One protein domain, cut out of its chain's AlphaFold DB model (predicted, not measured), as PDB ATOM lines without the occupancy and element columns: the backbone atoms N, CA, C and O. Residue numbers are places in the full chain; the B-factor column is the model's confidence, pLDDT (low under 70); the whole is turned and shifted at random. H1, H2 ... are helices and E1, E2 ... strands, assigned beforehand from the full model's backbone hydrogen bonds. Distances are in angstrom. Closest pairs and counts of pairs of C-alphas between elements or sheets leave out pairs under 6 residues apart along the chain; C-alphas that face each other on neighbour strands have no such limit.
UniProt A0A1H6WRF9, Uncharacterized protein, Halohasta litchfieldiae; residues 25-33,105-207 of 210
ATOM      1  N   LEU A  25     112.109 138.259 170.011       89.62
ATOM      2  CA  LEU A  25     111.596 139.620 169.865       89.62
ATOM      3  C   LEU A  25     110.792 139.753 168.572       89.62
ATOM      4  O   LEU A  25     111.181 139.221 167.535       89.62
ATOM      5  N   TYR A  26     109.678 140.474 168.630       91.50
ATOM      6  CA  TYR A  26     108.916 140.876 167.453       91.50
ATOM      7  C   TYR A  26     109.576 142.049 166.765       91.50
ATOM      8  O   TYR A  26     110.037 142.980 167.421       91.50
ATOM      9  N   ARG A  27     109.565 142.012 165.439       93.75
ATOM     10  CA  ARG A  27     110.185 143.005 164.583       93.75
ATOM     11  C   ARG A  27     109.211 143.502 163.529       93.75
ATOM     12  O   ARG A  27     108.416 142.723 163.000       93.75
ATOM     13  N   GLN A  28     109.291 144.793 163.237       94.88
ATOM     14  CA  GLN A  28     108.555 145.426 162.152       94.88
ATOM     15  C   GLN A  28     109.391 146.538 161.523       94.88
ATOM     16  O   GLN A  28     109.792 147.477 162.213       94.88
ATOM     17  N   ASN A  29     109.646 146.421 160.222       96.62
ATOM     18  CA  ASN A  29     110.302 147.468 159.450       96.62
ATOM     19  C   ASN A  29     109.343 148.650 159.312       96.62
ATOM     20  O   ASN A  29     108.150 148.447 159.073       96.62
ATOM     21  N   VAL A  30     109.868 149.862 159.469       95.50
ATOM     22  CA  VAL A  30     109.126 151.112 159.314       95.50
ATOM     23  C   VAL A  30     109.819 151.944 158.248       95.50
ATOM     24  O   VAL A  30     111.013 152.236 158.349       95.50
ATOM     25  N   TYR A  31     109.037 152.323 157.248       96.12
ATOM     26  CA  TYR A  31     109.440 153.170 156.143       96.12
ATOM     27  C   TYR A  31     108.745 154.517 156.296       96.12
ATOM     28  O   TYR A  31     107.527 154.580 156.476       96.12
ATOM     29  N   LEU A  32     109.530 155.585 156.284       94.00
ATOM     30  CA  LEU A  32     109.065 156.956 156.372       94.00
ATOM     31  C   LEU A  32     108.965 157.553 154.972       94.00
ATOM     32  O   LEU A  32     109.791 157.275 154.100       94.00
ATOM     33  N   GLY A  33     107.949 158.383 154.795       92.12
ATOM     34  CA  GLY A  33     107.774 159.251 153.643       92.12
ATOM     35  C   GLY A  33     107.766 160.705 154.097       92.12
ATOM     36  O   GLY A  33     107.601 161.000 155.285       92.12
ATOM     37  N   SER A 105     105.198 143.259 157.208       95.31
ATOM     38  CA  SER A 105     104.620 142.243 158.093       95.31
ATOM     39  C   SER A 105     105.501 142.024 159.337       95.31
ATOM     40  O   SER A 105     106.704 142.309 159.323       95.31
ATOM     41  N   LEU A 106     104.901 141.526 160.424       93.25
ATOM     42  CA  LEU A 106     105.648 141.175 161.631       93.25
ATOM     43  C   LEU A 106     106.577 139.991 161.358       93.25
ATOM     44  O   LEU A 106     106.153 138.973 160.817       93.25
ATOM     45  N   TYR A 107     107.809 140.102 161.833       93.69
ATOM     46  CA  TYR A 107     108.801 139.032 161.827       93.69
ATOM     47  C   TYR A 107     109.493 138.962 163.195       93.69
ATOM     48  O   TYR A 107     109.037 139.604 164.147       93.69
ATOM     49  N   ALA A 108     110.534 138.144 163.352       92.00
ATOM     50  CA  ALA A 108     111.177 137.966 164.646       92.00
ATOM     51  C   ALA A 108     112.706 137.951 164.586       92.00
ATOM     52  O   ALA A 108     113.313 137.538 163.602       92.00
ATOM     53  N   SER A 109     113.326 138.356 165.691       91.69
ATOM     54  CA  SER A 109     114.702 137.991 166.027       91.69
ATOM     55  C   SER A 109     114.710 137.115 167.270       91.69
ATOM     56  O   SER A 109     113.793 137.177 168.088       91.69
ATOM     57  N   TYR A 110     115.723 136.270 167.418       88.62
ATOM     58  CA  TYR A 110     115.898 135.478 168.627       88.62
ATOM     59  C   TYR A 110     117.353 135.104 168.871       88.62
ATOM     60  O   TYR A 110     118.161 135.071 167.945       88.62
ATOM     61  N   LEU A 111     117.666 134.806 170.133       84.88
ATOM     62  CA  LEU A 111     118.909 134.137 170.511       84.88
ATOM     63  C   LEU A 111     118.717 132.627 170.455       84.88
ATOM     64  O   LEU A 111     117.734 132.108 171.003       84.88
ATOM     65  N   ASP A 112     119.652 131.943 169.808       82.31
ATOM     66  CA  ASP A 112     119.731 130.489 169.852       82.31
ATOM     67  C   ASP A 112     120.461 129.977 171.109       82.31
ATOM     68  O   ASP A 112     120.942 130.751 171.944       82.31
ATOM     69  N   ASP A 113     120.555 128.653 171.248       79.19
ATOM     70  CA  ASP A 113     121.248 127.990 172.364       79.19
ATOM     71  C   ASP A 113     122.761 128.304 172.432       79.19
ATOM     72  O   ASP A 113     123.422 127.994 173.427       79.19
ATOM     73  N   HIS A 114     123.324 128.931 171.396       81.00
ATOM     74  CA  HIS A 114     124.712 129.379 171.313       81.00
ATOM     75  C   HIS A 114     124.870 130.893 171.515       81.00
ATOM     76  O   HIS A 114     125.985 131.405 171.420       81.00
ATOM     77  N   SER A 115     123.792 131.600 171.882       75.25
ATOM     78  CA  SER A 115     123.751 133.066 171.997       75.25
ATOM     79  C   SER A 115     124.031 133.796 170.679       75.25
ATOM     80  O   SER A 115     124.409 134.970 170.691       75.25
ATOM     81  N   GLU A 116     123.825 133.134 169.539       82.69
ATOM     82  CA  GLU A 116     123.848 133.782 168.234       82.69
ATOM     83  C   GLU A 116     122.481 134.410 167.938       82.69
ATOM     84  O   GLU A 116     121.423 133.821 168.176       82.69
ATOM     85  N   VAL A 117     122.497 135.642 167.423       86.31
ATOM     86  CA  VAL A 117     121.278 136.354 167.023       86.31
ATOM     87  C   VAL A 117     120.866 135.883 165.634       86.31
ATOM     88  O   VAL A 117     121.560 136.152 164.655       86.31
ATOM     89  N   THR A 118     119.702 135.249 165.540       89.38
ATOM     90  CA  THR A 118     119.040 134.944 164.268       89.38
ATOM     91  C   THR A 118     117.909 135.937 164.022       89.38
ATOM     92  O   THR A 118     117.182 136.298 164.946       89.38
ATOM     93  N   VAL A 119     117.743 136.373 162.773       91.31
ATOM     94  CA  VAL A 119     116.637 137.230 162.323       91.31
ATOM     95  C   VAL A 119     115.906 136.501 161.200       91.31
ATOM     96  O   VAL A 119     116.549 135.996 160.286       91.31
ATOM     97  N   THR A 120     114.583 136.396 161.295       91.19
ATOM     98  CA  THR A 120     113.738 135.834 160.232       91.19
ATOM     99  C   THR A 120     113.370 136.908 159.215       91.19
ATOM    100  O   THR A 120     113.355 138.088 159.554       91.19
ATOM    101  N   ASP A 121     112.964 136.506 158.018       90.94
ATOM    102  CA  ASP A 121     112.438 137.444 157.024       90.94
ATOM    103  C   ASP A 121     110.948 137.757 157.269       90.94
ATOM    104  O   ASP A 121     110.209 136.888 157.754       90.94
ATOM    105  N   PRO A 122     110.482 138.979 156.954       93.38
ATOM    106  CA  PRO A 122     109.057 139.280 156.878       93.38
ATOM    107  C   PRO A 122     108.383 138.527 155.721       93.38
ATOM    108  O   PRO A 122     108.966 138.326 154.659       93.38
ATOM    109  N   GLU A 123     107.114 138.145 155.901       92.94
ATOM    110  CA  GLU A 123     106.290 137.556 154.830       92.94
ATOM    111  C   GLU A 123     106.023 138.552 153.693       92.94
ATOM    112  O   GLU A 123     105.857 138.182 152.533       92.94
ATOM    113  N   THR A 124     105.922 139.832 154.038       94.12
ATOM    114  CA  THR A 124     105.735 140.942 153.108       94.12
ATOM    115  C   THR A 124     106.574 142.118 153.569       94.12
ATOM    116  O   THR A 124     106.462 142.539 154.726       94.12
ATOM    117  N   ASP A 125     107.372 142.640 152.645       94.88
ATOM    118  CA  ASP A 125     108.135 143.871 152.788       94.88
ATOM    119  C   ASP A 125     107.779 144.798 151.610       94.88
ATOM    120  O   ASP A 125     107.899 144.360 150.462       94.88
ATOM    121  N   PRO A 126     107.235 146.004 151.855       92.56
ATOM    122  CA  PRO A 126     106.712 146.867 150.795       92.56
ATOM    123  C   PRO A 126     107.775 147.396 149.827       92.56
ATOM    124  O   PRO A 126     107.426 147.718 148.691       92.56
ATOM    125  N   PHE A 127     109.043 147.489 150.243       90.94
ATOM    126  CA  PHE A 127     110.085 148.134 149.445       90.94
ATOM    127  C   PHE A 127     111.371 147.313 149.354       90.94
ATOM    128  O   PHE A 127     111.810 146.703 150.322       90.94
ATOM    129  N   ASP A 128     112.030 147.384 148.194       89.94
ATOM    130  CA  ASP A 128     113.384 146.856 147.971       89.94
ATOM    131  C   ASP A 128     114.442 147.902 148.380       89.94
ATOM    132  O   ASP A 128     115.250 148.371 147.576       89.94
ATOM    133  N   ARG A 129     114.358 148.361 149.637       91.19
ATOM    134  CA  ARG A 129     115.323 149.267 150.279       91.19
ATOM    135  C   ARG A 129     115.421 148.976 151.772       91.19
ATOM    136  O   ARG A 129     114.496 148.420 152.368       91.19
ATOM    137  N   ASP A 130     116.511 149.425 152.388       93.75
ATOM    138  CA  ASP A 130     116.648 149.365 153.842       93.75
ATOM    139  C   ASP A 130     115.564 150.226 154.525       93.75
ATOM    140  O   ASP A 130     115.258 151.329 154.049       93.75
ATOM    141  N   PRO A 131     114.968 149.742 155.630       95.00
ATOM    142  CA  PRO A 131     113.992 150.511 156.383       95.00
ATOM    143  C   PRO A 131     114.638 151.676 157.123       95.00
ATOM    144  O   PRO A 131     115.756 151.568 157.632       95.00
ATOM    145  N   ASP A 132     113.889 152.769 157.249       92.69
ATOM    146  CA  ASP A 132     114.353 153.973 157.941       92.69
ATOM    147  C   ASP A 132     114.484 153.719 159.447       92.69
ATOM    148  O   ASP A 132     115.403 154.209 160.106       92.69
ATOM    149  N   THR A 133     113.592 152.893 160.003       90.69
ATOM    150  CA  THR A 133     113.734 152.383 161.366       90.69
ATOM    151  C   THR A 133     113.076 151.014 161.555       90.69
ATOM    152  O   THR A 133     112.435 150.454 160.668       90.69
ATOM    153  N   LEU A 134     113.276 150.439 162.737       91.94
ATOM    154  CA  LEU A 134     112.815 149.113 163.115       91.94
ATOM    155  C   LEU A 134     112.201 149.166 164.507       91.94
ATOM    156  O   LEU A 134     112.889 149.476 165.476       91.94
ATOM    157  N   ILE A 135     110.955 148.733 164.640       92.25
ATOM    158  CA  ILE A 135     110.392 148.424 165.956       92.25
ATOM    159  C   ILE A 135     110.842 147.008 166.326       92.25
ATOM    160  O   ILE A 135     110.558 146.074 165.581       92.25
ATOM    161  N   GLU A 136     111.546 146.837 167.450       91.31
ATOM    162  CA  GLU A 136     112.003 145.531 167.952       91.31
ATOM    163  C   GLU A 136     111.618 145.369 169.424       91.31
ATOM    164  O   GLU A 136     112.263 145.934 170.297       91.31
ATOM    165  N   LEU A 137     110.575 144.593 169.719       88.50
ATOM    166  CA  LEU A 137     110.019 144.499 171.069       88.50
ATOM    167  C   LEU A 137     109.962 143.059 171.577       88.50
ATOM    168  O   LEU A 137     109.579 142.157 170.826       88.50
ATOM    169  N   PRO A 138     110.252 142.815 172.866       83.69
ATOM    170  CA  PRO A 138     109.930 141.537 173.476       83.69
ATOM    171  C   PRO A 138     108.416 141.302 173.455       83.69
ATOM    172  O   PRO A 138     107.631 142.250 173.355       83.69
ATOM    173  N   PRO A 139     107.967 140.043 173.568       79.62
ATOM    174  CA  PRO A 139     106.574 139.776 173.830       79.62
ATOM    175  C   PRO A 139     106.329 140.392 175.209       79.62
ATOM    176  O   PRO A 139     106.934 139.968 176.192       79.62
ATOM    177  N   ILE A 140     105.521 141.443 175.271       79.62
ATOM    178  CA  ILE A 140     105.135 142.121 176.511       79.62
ATOM    179  C   ILE A 140     103.635 142.360 176.490       79.62
ATOM    180  O   ILE A 140     103.018 142.413 175.424       79.62
ATOM    181  N   ASN A 141     103.050 142.539 177.669       80.50
ATOM    182  CA  ASN A 141     101.733 143.143 177.764       80.50
ATOM    183  C   ASN A 141     101.892 144.655 177.524       80.50
ATOM    184  O   ASN A 141     102.531 145.308 178.350       80.50
ATOM    185  N   PRO A 142     101.335 145.216 176.435       76.69
ATOM    186  CA  PRO A 142     101.482 146.637 176.136       76.69
ATOM    187  C   PRO A 142     100.710 147.535 177.117       76.69
ATOM    188  O   PRO A 142     100.919 148.743 177.119       76.69
ATOM    189  N   GLY A 143      99.816 146.969 177.937       84.31
ATOM    190  CA  GLY A 143      98.938 147.751 178.797       84.31
ATOM    191  C   GLY A 143      97.964 148.621 177.986       84.31
ATOM    192  O   GLY A 143      97.655 148.322 176.827       84.31
ATOM    193  N   PRO A 144      97.419 149.686 178.590       90.19
ATOM    194  CA  PRO A 144      96.644 150.699 177.883       90.19
ATOM    195  C   PRO A 144      97.447 151.369 176.763       90.19
ATOM    196  O   PRO A 144      98.645 151.598 176.889       90.19
ATOM    197  N   LEU A 145      96.765 151.795 175.694       88.38
ATOM    198  CA  LEU A 145      97.413 152.422 174.533       88.38
ATOM    199  C   LEU A 145      98.292 153.633 174.894       88.38
ATOM    200  O   LEU A 145      99.318 153.848 174.260       88.38
ATOM    201  N   ALA A 146      97.899 154.432 175.890       90.81
ATOM    202  CA  ALA A 146      98.694 155.576 176.335       90.81
ATOM    203  C   ALA A 146     100.046 155.140 176.928       90.81
ATOM    204  O   ALA A 146     101.078 155.666 176.527       90.81
ATOM    205  N   GLU A 147     100.044 154.127 177.796       90.25
ATOM    206  CA  GLU A 147     101.264 153.557 178.384       90.25
ATOM    207  C   GLU A 147     102.126 152.886 177.311       90.25
ATOM    208  O   GLU A 147     103.343 153.057 177.290       90.25
ATOM    209  N   PHE A 148     101.499 152.194 176.354       89.44
ATOM    210  CA  PHE A 148     102.221 151.609 175.228       89.44
ATOM    211  C   PHE A 148     102.927 152.668 174.376       89.44
ATOM    212  O   PHE A 148     104.054 152.448 173.940       89.44
ATOM    213  N   ARG A 149     102.299 153.829 174.152       91.62
ATOM    214  CA  ARG A 149     102.918 154.943 173.417       91.62
ATOM    215  C   ARG A 149     104.137 155.498 174.147       91.62
ATOM    216  O   ARG A 149     105.150 155.735 173.499       91.62
ATOM    217  N   GLU A 150     104.050 155.683 175.462       91.50
ATOM    218  CA  GLU A 150     105.183 156.132 176.284       91.50
ATOM    219  C   GLU A 150     106.322 155.107 176.276       91.50
ATOM    220  O   GLU A 150     107.487 155.464 176.104       91.50
ATOM    221  N   TYR A 151     105.985 153.821 176.387       90.50
ATOM    222  CA  TYR A 151     106.953 152.736 176.273       90.50
ATOM    223  C   TYR A 151     107.638 152.722 174.901       90.50
ATOM    224  O   TYR A 151     108.859 152.587 174.828       90.50
ATOM    225  N   LEU A 152     106.870 152.878 173.819       90.75
ATOM    226  CA  LEU A 152     107.396 152.870 172.458       90.75
ATOM    227  C   LEU A 152     108.318 154.072 172.209       90.75
ATOM    228  O   LEU A 152     109.398 153.889 171.655       90.75
ATOM    229  N   ASP A 153     107.938 155.267 172.670       92.75
ATOM    230  CA  ASP A 153     108.784 156.468 172.624       92.75
ATOM    231  C   ASP A 153     110.118 156.245 173.353       92.75
ATOM    232  O   ASP A 153     111.189 156.446 172.778       92.75
ATOM    233  N   HIS A 154     110.070 155.747 174.594       92.81
ATOM    234  CA  HIS A 154     111.278 155.443 175.367       92.81
ATOM    235  C   HIS A 154     112.151 154.392 174.676       92.81
ATOM    236  O   HIS A 154     113.369 154.544 174.581       92.81
ATOM    237  N   HIS A 155     111.536 153.330 174.157       91.50
ATOM    238  CA  HIS A 155     112.254 152.265 173.472       91.50
ATOM    239  C   HIS A 155     112.929 152.760 172.182       91.50
ATOM    240  O   HIS A 155     114.095 152.442 171.949       91.50
ATOM    241  N   LEU A 156     112.258 153.591 171.379       92.56
ATOM    242  CA  LEU A 156     112.850 154.199 170.183       92.56
ATOM    243  C   LEU A 156     114.027 155.121 170.538       92.56
ATOM    244  O   LEU A 156     115.059 155.074 169.869       92.56
ATOM    245  N   LYS A 157     113.942 155.884 171.637       94.50
ATOM    246  CA  LYS A 157     115.083 156.668 172.148       94.50
ATOM    247  C   LYS A 157     116.274 155.776 172.512       94.50
ATOM    248  O   LYS A 157     117.399 156.095 172.130       94.50
ATOM    249  N   CYS A 158     116.039 154.637 173.172       93.69
ATOM    250  CA  CYS A 158     117.087 153.643 173.438       93.69
ATOM    251  C   CYS A 158     117.713 153.105 172.142       93.69
ATOM    252  O   CYS A 158     118.924 152.922 172.078       93.69
ATOM    253  N   GLN A 159     116.926 152.872 171.089       92.25
ATOM    254  CA  GLN A 159     117.471 152.414 169.808       92.25
ATOM    255  C   GLN A 159     118.317 153.486 169.106       92.25
ATOM    256  O   GLN A 159     119.373 153.163 168.564       92.25
ATOM    257  N   ILE A 160     117.891 154.755 169.133       93.12
ATOM    258  CA  ILE A 160     118.676 155.874 168.586       93.12
ATOM    259  C   ILE A 160     120.011 155.979 169.327       93.12
ATOM    260  O   ILE A 160     121.068 156.051 168.700       93.12
ATOM    261  N   ARG A 161     119.976 155.916 170.661       94.75
ATOM    262  CA  ARG A 161     121.166 155.879 171.517       94.75
ATOM    263  C   ARG A 161     122.139 154.772 171.108       94.75
ATOM    264  O   ARG A 161     123.336 155.027 170.980       94.75
ATOM    265  N   ASP A 162     121.632 153.561 170.876       93.38
ATOM    266  CA  ASP A 162     122.452 152.412 170.487       93.38
ATOM    267  C   ASP A 162     123.195 152.650 169.163       93.38
ATOM    268  O   ASP A 162     124.337 152.210 169.018       93.38
ATOM    269  N   CYS A 163     122.596 153.387 168.219       91.62
ATOM    270  CA  CYS A 163     123.258 153.777 166.972       91.62
ATOM    271  C   CYS A 163     124.478 154.675 167.233       91.62
ATOM    272  O   CYS A 163     125.556 154.399 166.708       91.62
ATOM    273  N   PHE A 164     124.343 155.707 168.076       93.62
ATOM    274  CA  PHE A 164     125.461 156.598 168.434       93.62
ATOM    275  C   PHE A 164     126.583 155.842 169.153       93.62
ATOM    276  O   PHE A 164     127.746 155.925 168.753       93.62
ATOM    277  N   ILE A 165     126.233 155.019 170.143       92.00
ATOM    278  CA  ILE A 165     127.216 154.219 170.881       92.00
ATOM    279  C   ILE A 165     127.916 153.219 169.951       92.00
ATOM    280  O   ILE A 165     129.133 153.052 170.029       92.00
ATOM    281  N   GLY A 166     127.179 152.592 169.031       89.56
ATOM    282  CA  GLY A 166     127.739 151.696 168.016       89.56
ATOM    283  C   GLY A 166     128.727 152.388 167.071       89.56
ATOM    284  O   GLY A 166     129.703 151.768 166.652       89.56
ATOM    285  N   MET A 167     128.522 153.678 166.790       91.69
ATOM    286  CA  MET A 167     129.456 154.530 166.042       91.69
ATOM    287  C   MET A 167     130.643 155.030 166.889       91.69
ATOM    288  O   MET A 167     131.556 155.655 166.351       91.69
ATOM    289  N   GLY A 168     130.658 154.758 168.198       90.38
ATOM    290  CA  GLY A 168     131.700 155.218 169.117       90.38
ATOM    291  C   GLY A 168     131.602 156.704 169.469       90.38
ATOM    292  O   GLY A 168     132.608 157.307 169.839       90.38
ATOM    293  N   VAL A 169     130.414 157.300 169.336       92.00
ATOM    294  CA  VAL A 169     130.147 158.706 169.662       92.00
ATOM    295  C   VAL A 169     129.138 158.817 170.804       92.00
ATOM    296  O   VAL A 169     128.299 157.938 171.001       92.00
ATOM    297  N   GLU A 170     129.223 159.907 171.566       90.44
ATOM    298  CA  GLU A 170     128.282 160.163 172.655       90.44
ATOM    299  C   GLU A 170     126.895 160.494 172.077       90.44
ATOM    300  O   GLU A 170     126.796 161.370 171.208       90.44
ATOM    301  N   PRO A 171     125.816 159.837 172.535       92.50
ATOM    302  CA  PRO A 171     124.467 160.186 172.119       92.50
ATOM    303  C   PRO A 171     124.096 161.625 172.536       92.50
ATOM    304  O   PRO A 171     124.525 162.102 173.598       92.50
ATOM    305  N   PRO A 172     123.266 162.323 171.735       92.38
ATOM    306  CA  PRO A 172     122.680 163.603 172.126       92.38
ATOM    307  C   PRO A 172     121.923 163.498 173.454       92.38
ATOM    308  O   PRO A 172     121.356 162.449 173.755       92.38
ATOM    309  N   GLU A 173     121.873 164.589 174.223       92.19
ATOM    310  CA  GLU A 173     121.305 164.624 175.583       92.19
ATOM    311  C   GLU A 173     119.901 164.001 175.661       92.19
ATOM    312  O   GLU A 173     119.655 163.120 176.481       92.19
ATOM    313  N   GLN A 174     119.015 164.352 174.727       91.56
ATOM    314  CA  GLN A 174     117.644 163.830 174.653       91.56
ATOM    315  C   GLN A 174     117.536 162.309 174.415       91.56
ATOM    316  O   GLN A 174     116.467 161.729 174.606       91.56
ATOM    317  N   PHE A 175     118.626 161.663 173.990       94.12
ATOM    318  CA  PHE A 175     118.722 160.222 173.754       94.12
ATOM    319  C   PHE A 175     119.633 159.514 174.766       94.12
ATOM    320  O   PHE A 175     119.812 158.301 174.683       94.12
ATOM    321  N   ARG A 176     120.177 160.219 175.766       92.81
ATOM    322  CA  ARG A 176     120.871 159.600 176.906       92.81
ATOM    323  C   ARG A 176     119.842 159.011 177.865       92.81
ATOM    324  O   ARG A 176     119.568 159.547 178.929       92.81
ATOM    325  N   VAL A 177     119.227 157.909 177.457       93.94
ATOM    326  CA  VAL A 177     118.236 157.173 178.249       93.94
ATOM    327  C   VAL A 177     118.786 155.811 178.645       93.94
ATOM    328  O   VAL A 177     119.636 155.258 177.949       93.94
ATOM    329  N   LEU A 178     118.307 155.254 179.757       93.00
ATOM    330  CA  LEU A 178     118.667 153.903 180.194       93.00
ATOM    331  C   LEU A 178     117.620 152.876 179.754       93.00
ATOM    332  O   LEU A 178     116.429 153.177 179.649       93.00
ATOM    333  N   GLY A 179     118.070 151.641 179.549       90.50
ATOM    334  CA  GLY A 179     117.236 150.493 179.204       90.50
ATOM    335  C   GLY A 179     117.608 149.852 177.871       90.50
ATOM    336  O   GLY A 179     118.505 150.302 177.157       90.50
ATOM    337  N   ASN A 180     116.905 148.774 177.536       88.19
ATOM    338  CA  ASN A 180     117.187 147.978 176.343       88.19
ATOM    339  C   ASN A 180     116.648 148.658 175.077       88.19
ATOM    340  O   ASN A 180     115.459 148.977 175.001       88.19
ATOM    341  N   GLY A 181     117.526 148.837 174.088       89.00
ATOM    342  CA  GLY A 181     117.163 149.169 172.713       89.00
ATOM    343  C   GLY A 181     117.223 147.913 171.845       89.00
ATOM    344  O   GLY A 181     116.466 146.970 172.070       89.00
ATOM    345  N   ARG A 182     118.138 147.876 170.875       88.69
ATOM    346  CA  ARG A 182     118.279 146.740 169.948       88.69
ATOM    347  C   ARG A 182     118.940 145.545 170.633       88.69
ATOM    348  O   ARG A 182     119.973 145.698 171.283       88.69
ATOM    349  N   LEU A 183     118.449 144.330 170.378       86.75
ATOM    350  CA  LEU A 183     119.008 143.084 170.926       86.75
ATOM    351  C   LEU A 183     120.512 142.971 170.690       86.75
ATOM    352  O   LEU A 183     121.273 142.647 171.598       86.75
ATOM    353  N   LYS A 184     120.950 143.286 169.467       86.06
ATOM    354  CA  LYS A 184     122.366 143.249 169.089       86.06
ATOM    355  C   LYS A 184     123.217 144.199 169.937       86.06
ATOM    356  O   LYS A 184     124.339 143.842 170.286       86.06
ATOM    357  N   ALA A 185     122.696 145.381 170.274       87.75
ATOM    358  CA  ALA A 185     123.390 146.341 171.126       87.75
ATOM    359  C   ALA A 185     123.443 145.846 172.576       87.75
ATOM    360  O   ALA A 185     124.519 145.816 173.161       87.75
ATOM    361  N   THR A 186     122.329 145.339 173.114       86.31
ATOM    362  CA  THR A 186     122.288 144.727 174.453       86.31
ATOM    363  C   THR A 186     123.291 143.576 174.590       86.31
ATOM    364  O   THR A 186     124.027 143.505 175.575       86.31
ATOM    365  N   VAL A 187     123.382 142.701 173.581       85.12
ATOM    366  CA  VAL A 187     124.376 141.616 173.544       85.12
ATOM    367  C   VAL A 187     125.797 142.183 173.513       85.12
ATOM    368  O   VAL A 187     126.648 141.730 174.275       85.12
ATOM    369  N   ALA A 188     126.059 143.204 172.692       87.19
ATOM    370  CA  ALA A 188     127.370 143.847 172.630       87.19
ATOM    371  C   ALA A 188     127.777 144.474 173.972       87.19
ATOM    372  O   ALA A 188     128.908 144.278 174.403       87.19
ATOM    373  N   TYR A 189     126.859 145.156 174.661       87.38
ATOM    374  CA  TYR A 189     127.111 145.724 175.988       87.38
ATOM    375  C   TYR A 189     127.412 144.663 177.042       87.38
ATOM    376  O   TYR A 189     128.205 144.901 177.942       87.38
ATOM    377  N   THR A 190     126.791 143.491 176.922       84.25
ATOM    378  CA  THR A 190     126.990 142.384 177.866       84.25
ATOM    379  C   THR A 190     128.324 141.671 177.636       84.25
ATOM    380  O   THR A 190     128.937 141.183 178.581       84.25
ATOM    381  N   LEU A 191     128.763 141.560 176.378       86.25
ATOM    382  CA  LEU A 191     129.934 140.762 176.003       86.25
ATOM    383  C   LEU A 191     131.231 141.572 175.885       86.25
ATOM    384  O   LEU A 191     132.309 140.976 175.883       86.25
ATOM    385  N   LEU A 192     131.149 142.896 175.726       86.56
ATOM    386  CA  LEU A 192     132.295 143.756 175.440       86.56
ATOM    387  C   LEU A 192     132.422 144.870 176.485       86.56
ATOM    388  O   LEU A 192     131.679 145.848 176.453       86.56
ATOM    389  N   ASP A 193     133.464 144.787 177.313       85.56
ATOM    390  CA  ASP A 193     133.758 145.738 178.402       85.56
ATOM    391  C   ASP A 193     133.997 147.195 177.944       85.56
ATOM    392  O   ASP A 193     134.127 148.102 178.764       85.56
ATOM    393  N   MET A 194     134.121 147.440 176.635       86.81
ATOM    394  CA  MET A 194     134.395 148.772 176.086       86.81
ATOM    395  C   MET A 194     133.178 149.701 176.079       86.81
ATOM    396  O   MET A 194     133.351 150.913 175.939       86.81
ATOM    397  N   TYR A 195     131.963 149.157 176.166       86.56
ATOM    398  CA  TYR A 195     130.746 149.950 176.049       86.56
ATOM    399  C   TYR A 195     130.205 150.379 177.416       86.56
ATOM    400  O   TYR A 195     130.186 149.574 178.346       86.56
ATOM    401  N   PRO A 196     129.705 151.621 177.552       85.44
ATOM    402  CA  PRO A 196     128.982 152.019 178.751       85.44
ATOM    403  C   PRO A 196     127.689 151.206 178.902       85.44
ATOM    404  O   PRO A 196     126.983 150.950 177.926       85.44
ATOM    405  N   GLU A 197     127.346 150.840 180.136       88.19
ATOM    406  CA  GLU A 197     126.214 149.961 180.465       88.19
ATOM    407  C   GLU A 197     124.852 150.684 180.409       88.19
ATOM    408  O   GLU A 197     124.059 150.641 181.345       88.19
ATOM    409  N   TYR A 198     124.540 151.337 179.289       87.81
ATOM    410  CA  TYR A 198     123.262 152.030 179.080       87.81
ATOM    411  C   TYR A 198     122.041 151.091 179.098       87.81
ATOM    412  O   TYR A 198     120.905 151.548 179.235       87.81
ATOM    413  N   HIS A 199     122.250 149.778 178.968       85.25
ATOM    414  CA  HIS A 199     121.189 148.780 179.098       85.25
ATOM    415  C   HIS A 199     120.716 148.578 180.544       85.25
ATOM    416  O   HIS A 199     119.581 148.143 180.730       85.25
ATOM    417  N   ASP A 200     121.534 148.900 181.556       88.50
ATOM    418  CA  ASP A 200     121.137 148.769 182.959       88.50
ATOM    419  C   ASP A 200     120.282 149.976 183.387       88.50
ATOM    420  O   ASP A 200     120.806 151.088 183.520       88.50
ATOM    421  N   PRO A 201     118.973 149.797 183.662       85.94
ATOM    422  CA  PRO A 201     118.101 150.885 184.109       85.94
ATOM    423  C   PRO A 201     118.524 151.508 185.450       85.94
ATOM    424  O   PRO A 201     118.065 152.598 185.797       85.94
ATOM    425  N   ASN A 202     119.396 150.844 186.215       89.00
ATOM    426  CA  ASN A 202     119.873 151.329 187.508       89.00
ATOM    427  C   ASN A 202     121.162 152.155 187.409       89.00
ATOM    428  O   ASN A 202     121.561 152.769 188.403       89.00
ATOM    429  N   ASN A 203     121.804 152.219 186.239       87.75
ATOM    430  CA  ASN A 203     123.079 152.912 186.062       87.75
ATOM    431  C   ASN A 203     122.908 154.430 185.854       87.75
ATOM    432  O   ASN A 203     123.278 155.004 184.830       87.75
ATOM    433  N   GLN A 204     122.341 155.096 186.861       87.31
ATOM    434  CA  GLN A 204     122.041 156.534 186.839       87.31
ATOM    435  C   GLN A 204     123.294 157.412 186.674       87.31
ATOM    436  O   GLN A 204     123.200 158.519 186.158       87.31
ATOM    437  N   GLN A 205     124.480 156.902 187.024       85.75
ATOM    438  CA  GLN A 205     125.752 157.628 186.896       85.75
ATOM    439  C   GLN A 205     126.089 158.000 185.444       85.75
ATOM    440  O   GLN A 205     126.842 158.943 185.209       85.75
ATOM    441  N   LEU A 206     125.553 157.268 184.459       81.25
ATOM    442  CA  LEU A 206     125.727 157.597 183.041       81.25
ATOM    443  C   LEU A 206     124.957 158.854 182.628       81.25
ATOM    444  O   LEU A 206     125.352 159.513 181.673       81.25
ATOM    445  N   LEU A 207     123.898 159.199 183.360       82.75
ATOM    446  CA  LEU A 207     123.056 160.360 183.076       82.75
ATOM    447  C   LEU A 207     123.564 161.641 183.756       82.75
ATOM    448  O   LEU A 207     123.125 162.729 183.410       82.75
TER     449      LEU A 207
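Overview. This is residues 25 to 33 and 105 to 207 of the 210 residues of an uncharacterized protein of Halohasta litchfieldiae (UniProt A0A1H6WRF9). A curled sheet of four strands forms one side, with the long helix H1 passing its edge strand E4 and sticking out at residues 145 to 150, and the shorter H2 beyond, set steeply to H1. The link from H1 to H2, residues 167 to 182, is a long stretch with no named element, its C-alphas 3 to 18 A from the mean of all C-alphas. The 112 printed residues include E1, E2, E3, E4, H1, H2 in chain order; the sheet, E3 - E2 - E1 - E4, is antiparallel. The class is mixed, with only 53 residues in named elements; the whole is compact, radius of gyration of the C-alphas 14.7 A, spanning 42 by 37 by 29 A.

Along the chain. Find C-alpha 25 at (111.596, 139.620, 169.865), where E1 begins; it runs 25.8 A to residue 33. E2 is residues 107 to 111, 14.2 A, E3 117 to 119, 6.7 A, and E4 133 to 137, 13.0 A. From C-alpha 145 at (97.413, 152.422, 174.533), H1 runs 31.0 A to residue 166. H2, residues 183 to 191, runs 12.3 A to C-alpha 191 at (129.934, 140.762, 176.003).

Arrangement. Look first between E1 and E4: N 28 and O 135 are 3.0 A apart, within hydrogen-bond range. For E2 and E1, N 27 and O 107 are 2.8 A apart; for the hairpin E2 and E3, N 118 and O 110, 2.9 A. H1 only grazes the sheet with residues 152 to 160, H2 with 183 to 187. H1 and H2 are close but not clearly touching, closest C-alphas Asp 162 and Ala 185, 6.2 A, at a steep tilt of 54 degrees, the same way. In both, every O i to N i+4 pair is within hydrogen-bond range.

Size, cuts and confidence. The farthest C-alphas, Thr 124 and Gln 205, are 42.7 A apart. Residues 34 to 104 are not printed; C-alphas 33 and 105 are 17.9 A apart across the cut. The links E3 to E4 and H1 to H2 are long. No printed residue has pLDDT under 70.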